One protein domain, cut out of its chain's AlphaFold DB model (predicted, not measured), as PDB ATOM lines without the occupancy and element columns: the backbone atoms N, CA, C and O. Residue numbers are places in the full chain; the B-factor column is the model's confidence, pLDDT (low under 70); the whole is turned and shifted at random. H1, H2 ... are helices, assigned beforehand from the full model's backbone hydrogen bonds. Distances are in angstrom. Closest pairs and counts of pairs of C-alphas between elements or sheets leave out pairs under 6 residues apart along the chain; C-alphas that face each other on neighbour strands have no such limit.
ATOM      1  N   LEU A  24     246.571 183.170 161.062       86.75
ATOM      2  CA  LEU A  24     247.645 183.220 162.059       86.75
ATOM      3  C   LEU A  24     248.576 184.419 161.838       86.75
ATOM      4  O   LEU A  24     248.915 185.102 162.802       86.75
ATOM      5  N   SER A  25     248.935 184.725 160.589       86.31
ATOM      6  CA  SER A  25     249.734 185.903 160.238       86.31
ATOM      7  C   SER A  25     248.992 187.206 160.539       86.31
ATOM      8  O   SER A  25     249.588 188.136 161.079       86.31
ATOM      9  N   GLN A  26     247.696 187.287 160.228       85.75
ATOM     10  CA  GLN A  26     246.868 188.454 160.543       85.75
ATOM     11  C   GLN A  26     246.701 188.633 162.053       85.75
ATOM     12  O   GLN A  26     246.810 189.750 162.555       85.75
ATOM     13  N   TYR A  27     246.500 187.545 162.797       83.81
ATOM     14  CA  TYR A  27     246.431 187.578 164.256       83.81
ATOM     15  C   TYR A  27     247.776 187.977 164.887       83.81
ATOM     16  O   TYR A  27     247.797 188.764 165.833       83.81
ATOM     17  N   ALA A  28     248.903 187.502 164.347       87.25
ATOM     18  CA  ALA A  28     250.241 187.905 164.784       87.25
ATOM     19  C   ALA A  28     250.508 189.397 164.520       87.25
ATOM     20  O   ALA A  28     250.981 190.096 165.417       87.25
ATOM     21  N   ALA A  29     250.137 189.903 163.339       87.19
ATOM     22  CA  ALA A  29     250.230 191.323 163.000       87.19
ATOM     23  C   ALA A  29     249.328 192.186 163.896       87.19
ATOM     24  O   ALA A  29     249.777 193.198 164.425       87.19
ATOM     25  N   TYR A  30     248.088 191.756 164.149       89.00
ATOM     26  CA  TYR A  30     247.176 192.427 165.078       89.00
ATOM     27  C   TYR A  30     247.725 192.449 166.508       89.00
ATOM     28  O   TYR A  30     247.718 193.492 167.156       89.00
ATOM     29  N   LYS A  31     248.260 191.327 167.003       90.50
ATOM     30  CA  LYS A  31     248.892 191.250 168.328       90.50
ATOM     31  C   LYS A  31     250.116 192.165 168.422       90.50
ATOM     32  O   LYS A  31     250.290 192.830 169.439       90.50
ATOM     33  N   SER A  32     250.938 192.221 167.375       91.25
ATOM     34  CA  SER A  32     252.076 193.140 167.286       91.25
ATOM     35  C   SER A  32     251.621 194.604 167.295       91.25
ATOM     36  O   SER A  32     252.128 195.384 168.097       91.25
ATOM     37  N   ALA A  33     250.597 194.957 166.512       88.31
ATOM     38  CA  ALA A  33     250.021 196.300 166.483       88.31
ATOM     39  C   ALA A  33     249.377 196.702 167.822       88.31
ATOM     40  O   ALA A  33     249.553 197.830 168.274       88.31
ATOM     41  N   LEU A  34     248.682 195.781 168.501       90.94
ATOM     42  CA  LEU A  34     248.146 196.005 169.847       90.94
ATOM     43  C   LEU A  34     249.255 196.272 170.870       90.94
ATOM     44  O   LEU A  34     249.116 197.163 171.706       90.94
ATOM     45  N   LEU A  35     250.345 195.498 170.827       90.12
ATOM     46  CA  LEU A  35     251.488 195.697 171.718       90.12
ATOM     47  C   LEU A  35     252.184 197.030 171.438       90.12
ATOM     48  O   LEU A  35     252.437 197.771 172.384       90.12
ATOM     49  N   ALA A  36     252.414 197.366 170.167       87.62
ATOM     50  CA  ALA A  36     252.962 198.658 169.767       87.62
ATOM     51  C   ALA A  36     252.072 199.814 170.249       87.62
ATOM     52  O   ALA A  36     252.567 200.748 170.876       87.62
ATOM     53  N   LYS A  37     250.745 199.709 170.073       90.06
ATOM     54  CA  LYS A  37     249.819 200.746 170.539       90.06
ATOM     55  C   LYS A  37     249.795 200.870 172.060       90.06
ATOM     56  O   LYS A  37     249.688 201.972 172.582       90.06
ATOM     57  N   ARG A  38     249.910 199.755 172.787       90.00
ATOM     58  CA  ARG A  38     250.011 199.766 174.252       90.00
ATOM     59  C   ARG A  38     251.283 200.469 174.725       90.00
ATOM     60  O   ARG A  38     251.216 201.198 175.708       90.00
ATOM     61  N   VAL A  39     252.416 200.244 174.058       88.81
ATOM     62  CA  VAL A  39     253.677 200.940 174.358       88.81
ATOM     63  C   VAL A  39     253.515 202.439 174.112       88.81
ATOM     64  O   VAL A  39     253.691 203.207 175.048       88.81
ATOM     65  N   GLU A  40     253.033 202.837 172.934       87.81
ATOM     66  CA  GLU A  40     252.797 204.245 172.576       87.81
ATOM     67  C   GLU A  40     251.858 204.959 173.570       87.81
ATOM     68  O   GLU A  40     252.123 206.079 173.999       87.81
ATOM     69  N   LEU A  41     250.767 204.304 173.992       90.31
ATOM     70  CA  LEU A  41     249.841 204.865 174.982       90.31
ATOM     71  C   LEU A  41     250.480 205.016 176.368       90.31
ATOM     72  O   LEU A  41     250.190 205.985 177.065       90.31
ATOM     73  N   ASN A  42     251.338 204.079 176.776       90.00
ATOM     74  CA  ASN A  42     252.066 204.183 178.039       90.00
ATOM     75  C   ASN A  42     253.128 205.291 177.991       90.00
ATOM     76  O   ASN A  42     253.273 206.017 178.972       90.00
ATOM     77  N   GLU A  43     253.841 205.438 176.871       91.00
ATOM     78  CA  GLU A  43     254.795 206.533 176.652       91.00
ATOM     79  C   GLU A  43     254.088 207.887 176.719       91.00
ATOM     80  O   GLU A  43     254.497 208.760 177.483       91.00
ATOM     81  N   ALA A  44     252.970 208.029 176.000       91.06
ATOM     82  CA  ALA A  44     252.154 209.236 176.027       91.06
ATOM     83  C   ALA A  44     251.626 209.540 177.438       91.06
ATOM     84  O   ALA A  44     251.682 210.687 177.874       91.06
ATOM     85  N   LEU A  45     251.152 208.529 178.176       92.12
ATOM     86  CA  LEU A  45     250.675 208.709 179.549       92.12
ATOM     87  C   LEU A  45     251.789 209.208 180.474       92.12
ATOM     88  O   LEU A  45     251.582 210.170 181.213       92.12
ATOM     89  N   ARG A  46     252.968 208.576 180.435       93.69
ATOM     90  CA  ARG A  46     254.097 209.001 181.266       93.69
ATOM     91  C   ARG A  46     254.578 210.401 180.883       93.69
ATOM     92  O   ARG A  46     254.786 211.221 181.766       93.69
ATOM     93  N   PHE A  47     254.655 210.716 179.593       93.94
ATOM     94  CA  PHE A  47     254.999 212.062 179.133       93.94
ATOM     95  C   PHE A  47     254.007 213.126 179.633       93.94
ATOM     96  O   PHE A  47     254.417 214.200 180.064       93.94
ATOM     97  N   GLN A  48     252.701 212.832 179.650       94.12
ATOM     98  CA  GLN A  48     251.704 213.747 180.221       94.12
ATOM     99  C   GLN A  48     251.865 213.926 181.738       94.12
ATOM    100  O   GLN A  48     251.677 215.036 182.237       94.12
ATOM    101  N   HIS A  49     252.238 212.874 182.475       94.69
ATOM    102  CA  HIS A  49     252.579 212.995 183.896       94.69
ATOM    103  C   HIS A  49     253.803 213.886 184.109       94.69
ATOM    104  O   HIS A  49     253.719 214.833 184.886       94.69
ATOM    105  N   PHE A  50     254.868 213.678 183.335       95.94
ATOM    106  CA  PHE A  50     256.052 214.532 183.357       95.94
ATOM    107  C   PHE A  50     255.717 216.007 183.073       95.94
ATOM    108  O   PHE A  50     256.146 216.898 183.804       95.94
ATOM    109  N   LEU A  51     254.894 216.302 182.058       94.81
ATOM    110  CA  LEU A  51     254.478 217.680 181.755       94.81
ATOM    111  C   LEU A  51     253.652 218.322 182.878       94.81
ATOM    112  O   LEU A  51     253.794 219.516 183.152       94.81
ATOM    113  N   ARG A  52     252.777 217.551 183.529       95.81
ATOM    114  CA  ARG A  52     252.017 218.036 184.683       95.81
ATOM    115  C   ARG A  52     252.956 218.368 185.840       95.81
ATOM    116  O   ARG A  52     252.873 219.472 186.369       95.81
ATOM    117  N   ASP A  53     253.834 217.436 186.196       95.38
ATOM    118  CA  ASP A  53     254.686 217.533 187.382       95.38
ATOM    119  C   ASP A  53     255.760 218.625 187.201       95.38
ATOM    120  O   ASP A  53     256.004 219.413 188.118       95.38
ATOM    121  N   THR A  54     256.313 218.778 185.989       95.94
ATOM    122  CA  THR A  54     257.155 219.939 185.633       95.94
ATOM    123  C   THR A  54     256.384 221.252 185.763       95.94
ATOM    124  O   THR A  54     256.855 222.165 186.434       95.94
ATOM    125  N   GLY A  55     255.171 221.348 185.209       95.31
ATOM    126  CA  GLY A  55     254.351 222.559 185.317       95.31
ATOM    127  C   GLY A  55     253.923 222.897 186.753       95.31
ATOM    128  O   GLY A  55     253.736 224.066 187.088       95.31
ATOM    129  N   GLU A  56     253.747 221.900 187.621       96.06
ATOM    130  CA  GLU A  56     253.512 222.110 189.055       96.06
ATOM    131  C   GLU A  56     254.736 222.716 189.745       96.06
ATOM    132  O   GLU A  56     254.590 223.703 190.472       96.06
ATOM    133  N   LEU A  57     255.934 222.191 189.467       95.62
ATOM    134  CA  LEU A  57     257.171 222.740 190.015       95.62
ATOM    135  C   LEU A  57     257.456 224.155 189.491       95.62
ATOM    136  O   LEU A  57     257.831 225.020 190.278       95.62
ATOM    137  N   GLU A  58     257.216 224.426 188.206       95.81
ATOM    138  CA  GLU A  58     257.367 225.764 187.615       95.81
ATOM    139  C   GLU A  58     256.468 226.804 188.284       95.81
ATOM    140  O   GLU A  58     256.932 227.887 188.637       95.81
ATOM    141  N   ARG A  59     255.184 226.487 188.509       96.44
ATOM    142  CA  ARG A  59     254.267 227.402 189.217       96.44
ATOM    143  C   ARG A  59     254.745 227.667 190.637       96.44
ATOM    144  O   ARG A  59     254.778 228.815 191.068       96.44
ATOM    145  N   TRP A  60     255.168 226.616 191.339       96.88
ATOM    146  CA  TRP A  60     255.714 226.760 192.682       96.88
ATOM    147  C   TRP A  60     256.985 227.632 192.691       96.88
ATOM    148  O   TRP A  60     257.107 228.519 193.536       96.88
ATOM    149  N   MET A  61     257.899 227.452 191.728       97.00
ATOM    150  CA  MET A  61     259.093 228.295 191.591       97.00
ATOM    151  C   MET A  61     258.734 229.746 191.276       97.00
ATOM    152  O   MET A  61     259.313 230.649 191.875       97.00
ATOM    153  N   ALA A  62     257.766 229.986 190.389       95.81
ATOM    154  CA  ALA A  62     257.308 231.329 190.044       95.81
ATOM    155  C   ALA A  62     256.747 232.073 191.269       95.81
ATOM    156  O   ALA A  62     257.099 233.234 191.495       95.81
ATOM    157  N   ASP A  63     255.958 231.397 192.109       95.88
ATOM    158  CA  ASP A  63     255.442 231.968 193.358       95.88
ATOM    159  C   ASP A  63     256.580 232.339 194.323       95.88
ATOM    160  O   ASP A  63     256.576 233.410 194.935       95.88
ATOM    161  N   ARG A  64     257.592 231.472 194.464       96.19
ATOM    162  CA  ARG A  64     258.763 231.744 195.319       96.19
ATOM    163  C   ARG A  64     259.662 232.836 194.740       96.19
ATOM    164  O   ARG A  64     260.198 233.638 195.503       96.19
ATOM    165  N   MET A  65     259.763 232.931 193.416       96.00
ATOM    166  CA  MET A  65     260.522 233.971 192.720       96.00
ATOM    167  C   MET A  65     259.951 235.364 192.998       96.00
ATOM    168  O   MET A  65     260.714 236.300 193.229       96.00
ATOM    169  N   GLN A  66     258.623 235.509 193.074       94.69
ATOM    170  CA  GLN A  66     258.004 236.780 193.471       94.69
ATOM    171  C   GLN A  66     258.448 237.223 194.872       94.69
ATOM    172  O   GLN A  66     258.745 238.397 195.084       94.69
ATOM    173  N   ILE A  67     258.558 236.284 195.816       93.06
ATOM    174  CA  ILE A  67     259.041 236.569 197.176       93.06
ATOM    175  C   ILE A  67     260.553 236.859 197.180       93.06
ATOM    176  O   ILE A  67     261.023 237.673 197.972       93.06
ATOM    177  N   ALA A  68     261.333 236.212 196.309       93.12
ATOM    178  CA  ALA A  68     262.777 236.430 196.195       93.12
ATOM    179  C   ALA A  68     263.137 237.795 195.574       93.12
ATOM    180  O   ALA A  68     264.164 238.370 195.921       93.12
ATOM    181  N   LEU A  69     262.290 238.329 194.692       92.06
ATOM    182  CA  LEU A  69     262.476 239.643 194.061       92.06
ATOM    183  C   LEU A  69     261.928 240.813 194.890       92.06
ATOM    184  O   LEU A  69     262.181 241.972 194.566       92.06
ATOM    185  N   ASP A  70     261.183 240.527 195.954       89.88
ATOM    186  CA  ASP A  70     260.615 241.535 196.837       89.88
ATOM    187  C   ASP A  70     261.706 242.367 197.546       89.88
ATOM    188  O   ASP A  70     262.575 241.846 198.256       89.88
ATOM    189  N   GLU A  71     261.624 243.693 197.386       87.69
ATOM    190  CA  GLU A  71     262.583 244.663 197.928       87.69
ATOM    191  C   GLU A  71     262.268 245.130 199.355       87.69
ATOM    192  O   GLU A  71     262.747 246.171 199.811       87.69
ATOM    193  N   SER A  72     261.485 244.354 200.101       82.12
ATOM    194  CA  SER A  72     261.096 244.684 201.474       82.12
ATOM    195  C   SER A  72     262.268 244.778 202.463       82.12
ATOM    196  O   SER A  72     262.063 245.197 203.601       82.12
ATOM    197  N   TRP A  73     263.494 244.446 202.042       79.75
ATOM    198  CA  TRP A  73     264.734 244.720 202.775       79.75
ATOM    199  C   TRP A  73     265.020 246.222 202.945       79.75
ATOM    200  O   TRP A  73     265.734 246.583 203.870       79.75
ATOM    201  N   LYS A  74     264.444 247.100 202.108       84.00
ATOM    202  CA  LYS A  74     264.555 248.567 202.252       84.00
ATOM    203  C   LYS A  74     263.795 249.117 203.462       84.00
ATOM    204  O   LYS A  74     264.090 250.211 203.934       84.00
ATOM    205  N   ASP A  75     262.797 248.385 203.941       85.75
ATOM    206  CA  ASP A  75     262.026 248.758 205.122       85.75
ATOM    207  C   ASP A  75     262.730 248.231 206.375       85.75
ATOM    208  O   ASP A  75     262.836 247.023 206.597       85.75
ATOM    209  N   THR A  76     263.210 249.162 207.198       86.38
ATOM    210  CA  THR A  76     264.029 248.872 208.376       86.38
ATOM    211  C   THR A  76     263.222 248.369 209.576       86.38
ATOM    212  O   THR A  76     263.794 248.010 210.608       86.38
ATOM    213  N   THR A  77     261.894 248.285 209.465       87.38
ATOM    214  CA  THR A  77     261.040 247.774 210.539       87.38
ATOM    215  C   THR A  77     260.995 246.244 210.556       87.38
ATOM    216  O   THR A  77     260.804 245.576 209.534       87.38
ATOM    217  N   ASN A  78     261.111 245.667 211.757       88.50
ATOM    218  CA  ASN A  78     261.026 244.218 211.981       88.50
ATOM    219  C   ASN A  78     262.030 243.398 211.140       88.50
ATOM    220  O   ASN A  78     261.717 242.277 210.728       88.50
ATOM    221  N   LEU A  79     263.223 243.943 210.865       89.19
ATOM    222  CA  LEU A  79     264.239 243.288 210.030       89.19
ATOM    223  C   LEU A  79     264.629 241.894 210.540       89.19
ATOM    224  O   LEU A  79     264.810 240.991 209.731       89.19
ATOM    225  N   GLU A  80     264.686 241.686 211.857       89.56
ATOM    226  CA  GLU A  80     264.969 240.375 212.460       89.56
ATOM    227  C   GLU A  80     263.930 239.318 212.052       89.56
ATOM    228  O   GLU A  80     264.273 238.237 211.575       89.56
ATOM    229  N   ILE A  81     262.642 239.671 212.132       91.38
ATOM    230  CA  ILE A  81     261.538 238.798 211.709       91.38
ATOM    231  C   ILE A  81     261.616 238.528 210.203       91.38
ATOM    232  O   ILE A  81     261.360 237.408 209.756       91.38
ATOM    233  N   ARG A  82     261.960 239.538 209.393       91.06
ATOM    234  CA  ARG A  82     262.125 239.361 207.940       91.06
ATOM    235  C   ARG A  82     263.285 238.426 207.624       91.06
ATOM    236  O   ARG A  82     263.135 237.568 206.756       91.06
ATOM    237  N   LEU A  83     264.399 238.559 208.340       92.25
ATOM    238  CA  LEU A  83     265.566 237.703 208.178       92.25
ATOM    239  C   LEU A  83     265.222 236.253 208.520       92.25
ATOM    240  O   LEU A  83     265.486 235.367 207.716       92.25
ATOM    241  N   GLN A  84     264.519 236.029 209.632       94.31
ATOM    242  CA  GLN A  84     264.032 234.704 210.008       94.31
ATOM    243  C   GLN A  84     263.104 234.106 208.938       94.31
ATOM    244  O   GLN A  84     263.274 232.953 208.547       94.31
ATOM    245  N   LYS A  85     262.141 234.884 208.422       93.81
ATOM    246  CA  LYS A  85     261.250 234.437 207.336       93.81
ATOM    247  C   LYS A  85     262.024 234.084 206.067       93.81
ATOM    248  O   LYS A  85     261.667 233.122 205.392       93.81
ATOM    249  N   HIS A  86     263.063 234.845 205.740       94.94
ATOM    250  CA  HIS A  86     263.915 234.556 204.595       94.94
ATOM    251  C   HIS A  86     264.732 233.272 204.793       94.94
ATOM    252  O   HIS A  86     264.734 232.443 203.892       94.94
ATOM    253  N   THR A  87     265.312 233.039 205.974       94.94
ATOM    254  CA  THR A  87     265.987 231.768 206.293       94.94
ATOM    255  C   THR A  87     265.036 230.574 206.174       94.94
ATOM    256  O   THR A  87     265.405 229.536 205.628       94.94
ATOM    257  N   THR A  88     263.786 230.715 206.630       96.06
ATOM    258  CA  THR A  88     262.762 229.672 206.450       96.06
ATOM    259  C   THR A  88     262.467 229.417 204.972       96.06
ATOM    260  O   THR A  88     262.359 228.264 204.567       96.06
ATOM    261  N   LEU A  89     262.373 230.473 204.159       94.38
ATOM    262  CA  LEU A  89     262.167 230.368 202.714       94.38
ATOM    263  C   LEU A  89     263.351 229.680 202.009       94.38
ATOM    264  O   LEU A  89     263.129 228.815 201.166       94.38
ATOM    265  N   GLU A  90     264.594 230.015 202.366       95.94
ATOM    266  CA  GLU A  90     265.793 229.335 201.852       95.94
ATOM    267  C   GLU A  90     265.772 227.838 202.203       95.94
ATOM    268  O   GLU A  90     266.049 226.992 201.352       95.94
ATOM    269  N   ALA A  91     265.397 227.489 203.438       95.81
ATOM    270  CA  ALA A  91     265.273 226.098 203.870       95.81
ATOM    271  C   ALA A  91     264.156 225.349 203.123       95.81
ATOM    272  O   ALA A  91     264.361 224.208 202.709       95.81
ATOM    273  N   GLU A  92     263.002 225.989 202.914       95.31
ATOM    274  CA  GLU A  92     261.894 225.437 202.126       95.31
ATOM    275  C   GLU A  92     262.328 225.153 200.682       95.31
ATOM    276  O   GLU A  92     262.080 224.062 200.165       95.31
ATOM    277  N   VAL A  93     263.022 226.103 200.045       95.75
ATOM    278  CA  VAL A  93     263.500 225.942 198.667       95.75
ATOM    279  C   VAL A  93     264.534 224.830 198.563       95.75
ATOM    280  O   VAL A  93     264.408 223.955 197.709       95.75
ATOM    281  N   ASN A  94     265.492 224.783 199.485       94.50
ATOM    282  CA  ASN A  94     266.484 223.713 199.525       94.50
ATOM    283  C   ASN A  94     265.853 222.332 199.759       94.50
ATOM    284  O   ASN A  94     266.270 221.356 199.134       94.50
ATOM    285  N   ALA A  95     264.826 222.233 200.608       94.94
ATOM    286  CA  ALA A  95     264.112 220.980 200.847       94.94
ATOM    287  C   ALA A  95     263.363 220.481 199.598       94.94
ATOM    288  O   ALA A  95     263.243 219.272 199.395       94.94
ATOM    289  N   ASN A  96     262.899 221.393 198.736       94.62
ATOM    290  CA  ASN A  96     262.187 221.039 197.508       94.62
ATOM    291  C   ASN A  96     263.112 220.624 196.348       94.62
ATOM    292  O   ASN A  96     262.626 220.190 195.304       94.62
ATOM    293  N   LYS A  97     264.441 220.674 196.528       95.50
ATOM    294  CA  LYS A  97     265.411 220.197 195.527       95.50
ATOM    295  C   LYS A  97     265.140 218.751 195.092       95.50
ATOM    296  O   LYS A  97     265.253 218.426 193.916       95.50
ATOM    297  N   GLY A  98     264.679 217.903 196.013       94.19
ATOM    298  CA  GLY A  98     264.344 216.512 195.699       94.19
ATOM    299  C   GLY A  98     263.204 216.344 194.681       94.19
ATOM    300  O   GLY A  98     263.088 215.281 194.079       94.19
ATOM    301  N   SER A  99     262.357 217.357 194.474       94.38
ATOM    302  CA  SER A  99     261.325 217.340 193.426       94.38
ATOM    303  C   SER A  99     261.927 217.569 192.038       94.38
ATOM    304  O   SER A  99     261.533 216.889 191.094       94.38
ATOM    305  N   LEU A 100     262.926 218.453 191.933       95.81
ATOM    306  CA  LEU A 100     263.711 218.648 190.711       95.81
ATOM    307  C   LEU A 100     264.488 217.373 190.360       95.81
ATOM    308  O   LEU A 100     264.356 216.867 189.250       95.81
ATOM    309  N   ASP A 101     265.178 216.779 191.341       96.38
ATOM    310  CA  ASP A 101     265.947 215.543 191.140       96.38
ATOM    311  C   ASP A 101     265.055 214.380 190.654       96.38
ATOM    312  O   ASP A 101     265.474 213.536 189.860       96.38
ATOM    313  N   LYS A 102     263.801 214.294 191.123       96.12
ATOM    314  CA  LYS A 102     262.840 213.283 190.645       96.12
ATOM    315  C   LYS A 102     262.472 213.492 189.179       96.12
ATOM    316  O   LYS A 102     262.475 212.518 188.431       96.12
ATOM    317  N   LEU A 103     262.178 214.732 188.787       96.38
ATOM    318  CA  LEU A 103     261.853 215.087 187.404       96.38
ATOM    319  C   LEU A 103     263.041 214.855 186.470       96.38
ATOM    320  O   LEU A 103     262.845 214.349 185.368       96.38
ATOM    321  N   ASP A 104     264.262 215.136 186.930       96.25
ATOM    322  CA  ASP A 104     265.487 214.811 186.197       96.25
ATOM    323  C   ASP A 104     265.601 213.311 185.936       96.25
ATOM    324  O   ASP A 104     265.795 212.892 184.797       96.25
ATOM    325  N   ASN A 105     265.438 212.487 186.975       96.44
ATOM    326  CA  ASN A 105     265.512 211.033 186.837       96.44
ATOM    327  C   ASN A 105     264.422 210.488 185.899       96.44
ATOM    328  O   ASN A 105     264.698 209.614 185.076       96.44
ATOM    329  N   GLU A 106     263.192 210.996 186.012       95.00
ATOM    330  CA  GLU A 106     262.075 210.598 185.153       95.00
ATOM    331  C   GLU A 106     262.304 211.011 183.692       95.00
ATOM    332  O   GLU A 106     262.183 210.177 182.792       95.00
ATOM    333  N   GLY A 107     262.689 212.264 183.446       94.62
ATOM    334  CA  GLY A 107     262.945 212.765 182.099       94.62
ATOM    335  C   GLY A 107     264.144 212.078 181.439       94.62
ATOM    336  O   GLY A 107     264.055 211.671 180.280       94.62
ATOM    337  N   GLN A 108     265.232 211.843 182.180       94.94
ATOM    338  CA  GLN A 108     266.394 211.101 181.677       94.94
ATOM    339  C   GLN A 108     266.057 209.640 181.343       94.94
ATOM    340  O   GLN A 108     266.554 209.119 180.342       94.94
ATOM    341  N   ASP A 109     265.200 208.972 182.129       94.94
ATOM    342  CA  ASP A 109     264.713 207.623 181.805       94.94
ATOM    343  C   ASP A 109     263.909 207.621 180.494       94.94
ATOM    344  O   ASP A 109     264.130 206.766 179.635       94.94
ATOM    345  N   MET A 110     263.020 208.596 180.283       92.56
ATOM    346  CA  MET A 110     262.242 208.714 179.040       92.56
ATOM    347  C   MET A 110     263.125 208.941 177.810       92.56
ATOM    348  O   MET A 110     262.941 208.276 176.788       92.56
ATOM    349  N   VAL A 111     264.113 209.835 177.925       93.31
ATOM    350  CA  VAL A 111     265.090 210.114 176.863       93.31
ATOM    351  C   VAL A 111     265.909 208.862 176.549       93.31
ATOM    352  O   VAL A 111     266.033 208.462 175.394       93.31
ATOM    353  N   LYS A 112     266.397 208.161 177.579       93.44
ATOM    354  CA  LYS A 112     267.165 206.916 177.422       93.44
ATOM    355  C   LYS A 112     266.368 205.805 176.733       93.44
ATOM    356  O   LYS A 112     266.947 204.988 176.017       93.44
ATOM    357  N   ASN A 113     265.054 205.765 176.941       90.25
ATOM    358  CA  ASN A 113     264.153 204.818 176.286       90.25
ATOM    359  C   ASN A 113     263.723 205.263 174.867       90.25
ATOM    360  O   ASN A 113     262.874 204.604 174.272       90.25
ATOM    361  N   ASN A 114     264.323 206.322 174.300       88.44
ATOM    362  CA  ASN A 114     264.072 206.852 172.951       88.44
ATOM    363  C   ASN A 114     262.600 207.207 172.686       88.44
ATOM    364  O   ASN A 114     262.060 206.911 171.616       88.44
ATOM    365  N   TYR A 115     261.940 207.844 173.656       89.25
ATOM    366  CA  TYR A 115     260.571 208.323 173.467       89.25
ATOM    367  C   TYR A 115     260.534 209.332 172.310       89.25
ATOM    368  O   TYR A 115     261.444 210.147 172.148       89.25
ATOM    369  N   SER A 116     259.442 209.355 171.544       85.38
ATOM    370  CA  SER A 116     259.261 210.313 170.433       85.38
ATOM    371  C   SER A 116     259.300 211.790 170.860       85.38
ATOM    372  O   SER A 116     259.482 212.669 170.025       85.38
ATOM    373  N   SER A 117     259.133 212.063 172.159       89.56
ATOM    374  CA  SER A 117     259.131 213.402 172.764       89.56
ATOM    375  C   SER A 117     260.452 213.769 173.459       89.56
ATOM    376  O   SER A 117     260.468 214.722 174.234       89.56
ATOM    377  N   SER A 118     261.543 213.030 173.214       91.94
ATOM    378  CA  SER A 118     262.835 213.230 173.899       91.94
ATOM    379  C   SER A 118     263.350 214.672 173.795       91.94
ATOM    380  O   SER A 118     263.655 215.268 174.823       91.94
ATOM    381  N   ASP A 119     263.314 215.278 172.603       92.31
ATOM    382  CA  ASP A 119     263.747 216.671 172.386       92.31
ATOM    383  C   ASP A 119     262.968 217.676 173.259       92.31
ATOM    384  O   ASP A 119     263.519 218.644 173.781       92.31
ATOM    385  N   VAL A 120     261.662 217.440 173.440       93.50
ATOM    386  CA  VAL A 120     260.791 218.298 174.259       93.50
ATOM    387  C   VAL A 120     261.103 218.116 175.743       93.50
ATOM    388  O   VAL A 120     261.134 219.094 176.485       93.50
ATOM    389  N   ILE A 121     261.338 216.877 176.182       94.44
ATOM    390  CA  ILE A 121     261.694 216.559 177.570       94.44
ATOM    391  C   ILE A 121     263.017 217.231 177.938       94.44
ATOM    392  O   ILE A 121     263.083 217.912 178.959       94.44
ATOM    393  N   GLU A 122     264.037 217.110 177.086       95.25
ATOM    394  CA  GLU A 122     265.339 217.751 177.296       95.25
ATOM    395  C   GLU A 122     265.212 219.275 177.385       95.25
ATOM    396  O   GLU A 122     265.711 219.879 178.336       95.25
ATOM    397  N   ALA A 123     264.484 219.903 176.454       95.25
ATOM    398  CA  ALA A 123     264.259 221.346 176.476       95.25
ATOM    399  C   ALA A 123     263.566 221.814 177.771       95.25
ATOM    400  O   ALA A 123     263.947 222.838 178.338       95.25
ATOM    401  N   ARG A 124     262.582 221.052 178.267       95.06
ATOM    402  CA  ARG A 124     261.853 221.377 179.504       95.06
ATOM    403  C   ARG A 124     262.706 221.194 180.753       95.06
ATOM    404  O   ARG A 124     262.627 222.032 181.643       95.06
ATOM    405  N   LEU A 125     263.547 220.159 180.814       96.00
ATOM    406  CA  LEU A 125     264.510 220.007 181.908       96.00
ATOM    407  C   LEU A 125     265.506 221.173 181.933       96.00
ATOM    408  O   LEU A 125     265.745 221.744 182.993       96.00
ATOM    409  N   ILE A 126     266.037 221.581 180.774       96.38
ATOM    410  CA  ILE A 126     266.943 222.739 180.678       96.38
ATOM    411  C   ILE A 126     266.259 224.012 181.194       96.38
ATOM    412  O   ILE A 126     266.838 224.737 182.002       96.38
ATOM    413  N   GLU A 127     265.027 224.283 180.757       95.75
ATOM    414  CA  GLU A 127     264.250 225.440 181.216       95.75
ATOM    415  C   GLU A 127     264.029 225.417 182.737       95.75
ATOM    416  O   GLU A 127     264.229 226.429 183.412       95.75
ATOM    417  N   LEU A 128     263.684 224.253 183.287       96.25
ATOM    418  CA  LEU A 128     263.448 224.052 184.712       96.25
ATOM    419  C   LEU A 128     264.713 224.316 185.549       96.25
ATOM    420  O   LEU A 128     264.641 225.014 186.560       96.25
ATOM    421  N   HIS A 129     265.877 223.832 185.097       96.94
ATOM    422  CA  HIS A 129     267.172 224.108 185.736       96.94
ATOM    423  C   HIS A 129     267.526 225.594 185.702       96.94
ATOM    424  O   HIS A 129     267.943 226.148 186.719       96.94
ATOM    425  N   LEU A 130     267.299 226.271 184.572       96.88
ATOM    426  CA  LEU A 130     267.528 227.714 184.459       96.88
ATOM    427  C   LEU A 130     266.650 228.510 185.435       96.88
ATOM    428  O   LEU A 130     267.138 229.437 186.086       96.88
ATOM    429  N   GLN A 131     265.371 228.147 185.565       96.88
ATOM    430  CA  GLN A 131     264.457 228.777 186.524       96.88
ATOM    431  C   GLN A 131     264.879 228.505 187.975       96.88
ATOM    432  O   GLN A 131     264.871 229.426 188.797       96.88
ATOM    433  N   TRP A 132     265.295 227.276 188.284       97.44
ATOM    434  CA  TRP A 132     265.774 226.900 189.613       97.44
ATOM    435  C   TRP A 132     267.035 227.678 190.008       97.44
ATOM    436  O   TRP A 132     267.096 228.269 191.087       97.44
ATOM    437  N   GLU A 133     268.030 227.751 189.119       97.25
ATOM    438  CA  GLU A 133     269.242 228.542 189.346       97.25
ATOM    439  C   GLU A 133     268.943 230.036 189.507       97.25
ATOM    440  O   GLU A 133     269.536 230.696 190.364       97.25
ATOM    441  N   ALA A 134     268.029 230.585 188.701       97.00
ATOM    442  CA  ALA A 134     267.615 231.979 188.817       97.00
ATOM    443  C   ALA A 134     266.960 232.265 190.178       97.00
ATOM    444  O   ALA A 134     267.264 233.289 190.795       97.00
ATOM    445  N   LEU A 135     266.120 231.349 190.673       96.94
ATOM    446  CA  LEU A 135     265.514 231.443 192.001       96.94
ATOM    447  C   LEU A 135     266.574 231.419 193.108       96.94
ATOM    448  O   LEU A 135     266.534 232.267 194.000       96.94
ATOM    449  N   LEU A 136     267.540 230.495 193.045       97.25
ATOM    450  CA  LEU A 136     268.628 230.423 194.027       97.25
ATOM    451  C   LEU A 136     269.450 231.718 194.058       97.25
ATOM    452  O   LEU A 136     269.667 232.271 195.134       97.25
ATOM    453  N   LYS A 137     269.827 232.252 192.889       96.38
ATOM    454  CA  LYS A 137     270.559 233.528 192.783       96.38
ATOM    455  C   LYS A 137     269.750 234.704 193.339       96.38
ATOM    456  O   LYS A 137     270.301 235.560 194.029       96.38
ATOM    457  N   ALA A 138     268.446 234.758 193.061       95.94
ATOM    458  CA  ALA A 138     267.572 235.808 193.582       95.94
ATOM    459  C   ALA A 138     267.437 235.737 195.114       95.94
ATOM    460  O   ALA A 138     267.507 236.769 195.786       95.94
ATOM    461  N   LEU A 139     267.293 234.530 195.672       95.62
ATOM    462  CA  LEU A 139     267.253 234.314 197.120       95.62
ATOM    463  C   LEU A 139     268.569 234.723 197.783       95.62
ATOM    464  O   LEU A 139     268.533 235.479 198.751       95.62
ATOM    465  N   GLU A 140     269.707 234.304 197.232       93.94
ATOM    466  CA  GLU A 140     271.031 234.658 197.745       93.94
ATOM    467  C   GLU A 140     271.236 236.178 197.771       93.94
ATOM    468  O   GLU A 140     271.593 236.742 198.812       93.94
ATOM    469  N   LEU A 141     270.927 236.865 196.664       92.31
ATOM    470  CA  LEU A 141     271.042 238.321 196.571       92.31
ATOM    471  C   LEU A 141     270.151 239.031 197.600       92.31
ATOM    472  O   LEU A 141     270.591 239.975 198.262       92.31
ATOM    473  N   ARG A 142     268.899 238.581 197.757       93.06
ATOM    474  CA  ARG A 142     267.984 239.120 198.772       93.06
ATOM    475  C   ARG A 142     268.521 238.888 200.183       93.06
ATOM    476  O   ARG A 142     268.459 239.803 201.005       93.06
ATOM    477  N   GLY A 143     269.082 237.714 200.454       92.31
ATOM    478  CA  GLY A 143     269.674 237.366 201.741       92.31
ATOM    479  C   GLY A 143     270.872 238.231 202.100       92.31
ATOM    480  O   GLY A 143     270.949 238.727 203.226       92.31
ATOM    481  N   VAL A 144     271.774 238.472 201.146       90.19
ATOM    482  CA  VAL A 144     272.912 239.386 201.326       90.19
ATOM    483  C   VAL A 144     272.420 240.792 201.661       90.19
ATOM    484  O   VAL A 144     272.809 241.330 202.697       90.19
ATOM    485  N   LYS A 145     271.498 241.353 200.864       90.19
ATOM    486  CA  LYS A 145     270.956 242.706 201.089       90.19
ATOM    487  C   LYS A 145     270.264 242.847 202.443       90.19
ATOM    488  O   LYS A 145     270.457 243.842 203.142       90.19
ATOM    489  N   LEU A 146     269.474 241.849 202.842       91.12
ATOM    490  CA  LEU A 146     268.748 241.871 204.109       91.12
ATOM    491  C   LEU A 146     269.698 241.782 205.313       91.12
ATOM    492  O   LEU A 146     269.546 242.546 206.265       91.12
ATOM    493  N   ARG A 147     270.710 240.902 205.254       90.62
ATOM    494  CA  ARG A 147     271.747 240.790 206.295       90.62
ATOM    495  C   ARG A 147     272.592 242.058 206.397       90.62
ATOM    496  O   ARG A 147     272.803 242.537 207.506       90.62
ATOM    497  N   GLN A 148     273.030 242.619 205.269       89.88
ATOM    498  CA  GLN A 148     273.769 243.886 205.230       89.88
ATOM    499  C   GLN A 148     272.956 245.021 205.859       89.88
ATOM    500  O   GLN A 148     273.445 245.701 206.756       89.88
ATOM    501  N   THR A 149     271.690 245.173 205.458       91.31
ATOM    502  CA  THR A 149     270.807 246.216 206.002       91.31
ATOM    503  C   THR A 149     270.615 246.050 207.511       91.31
ATOM    504  O   THR A 149     270.722 247.019 208.259       91.31
ATOM    505  N   PHE A 150     270.388 244.820 207.984       91.31
ATOM    506  CA  PHE A 150     270.259 244.533 209.413       91.31
ATOM    507  C   PHE A 150     271.519 244.911 210.201       91.31
ATOM    508  O   PHE A 150     271.431 245.626 211.199       91.31
ATOM    509  N   LEU A 151     272.691 244.470 209.737       91.75
ATOM    510  CA  LEU A 151     273.966 244.764 210.391       91.75
ATOM    511  C   LEU A 151     274.287 246.264 210.379       91.75
ATOM    512  O   LEU A 151     274.778 246.780 211.381       91.75
ATOM    513  N   LEU A 152     273.974 246.973 209.289       93.38
ATOM    514  CA  LEU A 152     274.165 248.419 209.189       93.38
ATOM    515  C   LEU A 152     273.311 249.174 210.212       93.38
ATOM    516  O   LEU A 152     273.830 250.044 210.907       93.38
ATOM    517  N   ILE A 153     272.025 248.837 210.338       93.25
ATOM    518  CA  ILE A 153     271.129 249.491 211.300       93.25
ATOM    519  C   ILE A 153     271.564 249.207 212.744       93.25
ATOM    520  O   ILE A 153     271.595 250.129 213.564       93.25
ATOM    521  N   ASP A 154     271.956 247.969 213.063       93.19
ATOM    522  CA  ASP A 154     272.485 247.632 214.389       93.19
ATOM    523  C   ASP A 154     273.777 248.403 214.706       93.19
ATOM    524  O   ASP A 154     273.906 248.987 215.784       93.19
ATOM    525  N   PHE A 155     274.706 248.474 213.748       96.69
ATOM    526  CA  PHE A 155     275.929 249.268 213.864       96.69
ATOM    527  C   PHE A 155     275.623 250.755 214.082       96.69
ATOM    528  O   PHE A 155     276.180 251.377 214.989       96.69
ATOM    529  N   GLN A 156     274.717 251.329 213.287       96.44
ATOM    530  CA  GLN A 156     274.338 252.735 213.390       96.44
ATOM    531  C   GLN A 156     273.740 253.062 214.759       96.44
ATOM    532  O   GLN A 156     274.141 254.065 215.347       96.44
ATOM    533  N   ARG A 157     272.852 252.202 215.275       96.44
ATOM    534  CA  ARG A 157     272.271 252.326 216.617       96.44
ATOM    535  C   ARG A 157     273.349 252.285 217.700       96.44
ATOM    536  O   ARG A 157     273.366 253.151 218.568       96.44
ATOM    537  N   LYS A 158     274.277 251.322 217.631       97.56
ATOM    538  CA  LYS A 158     275.398 251.218 218.581       97.56
ATOM    539  C   LYS A 158     276.292 252.460 218.554       97.56
ATOM    540  O   LYS A 158     276.690 252.938 219.612       97.56
ATOM    541  N   CYS A 159     276.568 253.021 217.374       98.31
ATOM    542  CA  CYS A 159     277.291 254.293 217.265       98.31
ATOM    543  C   CYS A 159     276.550 255.426 217.979       98.31
ATOM    544  O   CYS A 159     277.160 256.172 218.740       98.31
ATOM    545  N   ASP A 160     275.243 255.553 217.742       98.06
ATOM    546  CA  ASP A 160     274.437 256.635 218.310       98.06
ATOM    547  C   ASP A 160     274.335 256.513 219.842       98.06
ATOM    548  O   ASP A 160     274.410 257.522 220.540       98.06
ATOM    549  N   GLU A 161     274.260 255.290 220.377       97.88
ATOM    550  CA  GLU A 161     274.320 255.015 221.820       97.88
ATOM    551  C   GLU A 161     275.654 255.448 222.443       97.88
ATOM    552  O   GLU A 161     275.662 256.120 223.477       97.88
ATOM    553  N   VAL A 162     276.778 255.111 221.800       98.06
ATOM    554  CA  VAL A 162     278.113 255.522 222.262       98.06
ATOM    555  C   VAL A 162     278.264 257.042 222.201       98.06
ATOM    556  O   VAL A 162     278.701 257.653 223.173       98.06
ATOM    557  N   LEU A 163     277.867 257.677 221.094       98.31
ATOM    558  CA  LEU A 163     277.946 259.132 220.932       98.31
ATOM    559  C   LEU A 163     277.054 259.877 221.928       98.31
ATOM    560  O   LEU A 163     277.453 260.918 222.450       98.31
ATOM    561  N   TYR A 164     275.859 259.354 222.202       97.88
ATOM    562  CA  TYR A 164     274.972 259.905 223.219       97.88
ATOM    563  C   TYR A 164     275.620 259.842 224.603       97.88
ATOM    564  O   TYR A 164     275.665 260.857 225.294       97.88
ATOM    565  N   TRP A 165     276.165 258.683 224.983       97.81
ATOM    566  CA  TRP A 165     276.845 258.528 226.268       97.81
ATOM    567  C   TRP A 165     278.062 259.453 226.377       97.81
ATOM    568  O   TRP A 165     278.214 260.127 227.389       97.81
ATOM    569  N   ILE A 166     278.882 259.572 225.326       98.00
ATOM    570  CA  ILE A 166     280.022 260.503 225.320       98.00
ATOM    571  C   ILE A 166     279.544 261.936 225.573       98.00
ATOM    572  O   ILE A 166     280.094 262.606 226.444       98.00
TER     573      ILE A 166
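This is residues 24 to 166 of the 444 residues of an uncharacterized protein of Ciona savignyi (UniProt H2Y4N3). The longest helix, H4, and the nearly as long H1 run the same way but are shifted lengthwise, overlapping in part, while H2 and H3 run back between their ends, making a slender four-helix bundle. Residues 24 to 39 of H1 and 154 to 166 of H4 stick out at opposite ends. The printed part has 143 residues, all helix in class, in the order H1, H2, H3, H4; it is an extended rod, 105 by 20 by 18 A, radius of gyration of the C-alphas 25.2 A.

H4, residues 118 to 166, touches H1, residues 24 to 69, through 124 to 142 and 54 to 69 alone; C-alphas Leu 139 and Ala 68 are closest, 5.0 A, at a shallow tilt of 15 degrees. H3, residues 97 to 112, forms a helical hairpin with H4, closest C-alphas Val 111 and Ser 118, 4.9 A. H2, residues 79 to 95, touches H4, opposite ways, closest C-alphas Leu 79 and Phe 150, 6.2 A. Every O i to N i+4 pair is within hydrogen-bond range in H2, H3 and H4, and 41 of 42 in H1.

H4 measures 71.9 A, ending at C-alpha 166 (280.022, 260.503, 225.320); H1, 66.5 A, begins at C-alpha 24 (247.645, 183.220, 162.059).

The printed part has no cut, no link is long, and no printed residue is under 70.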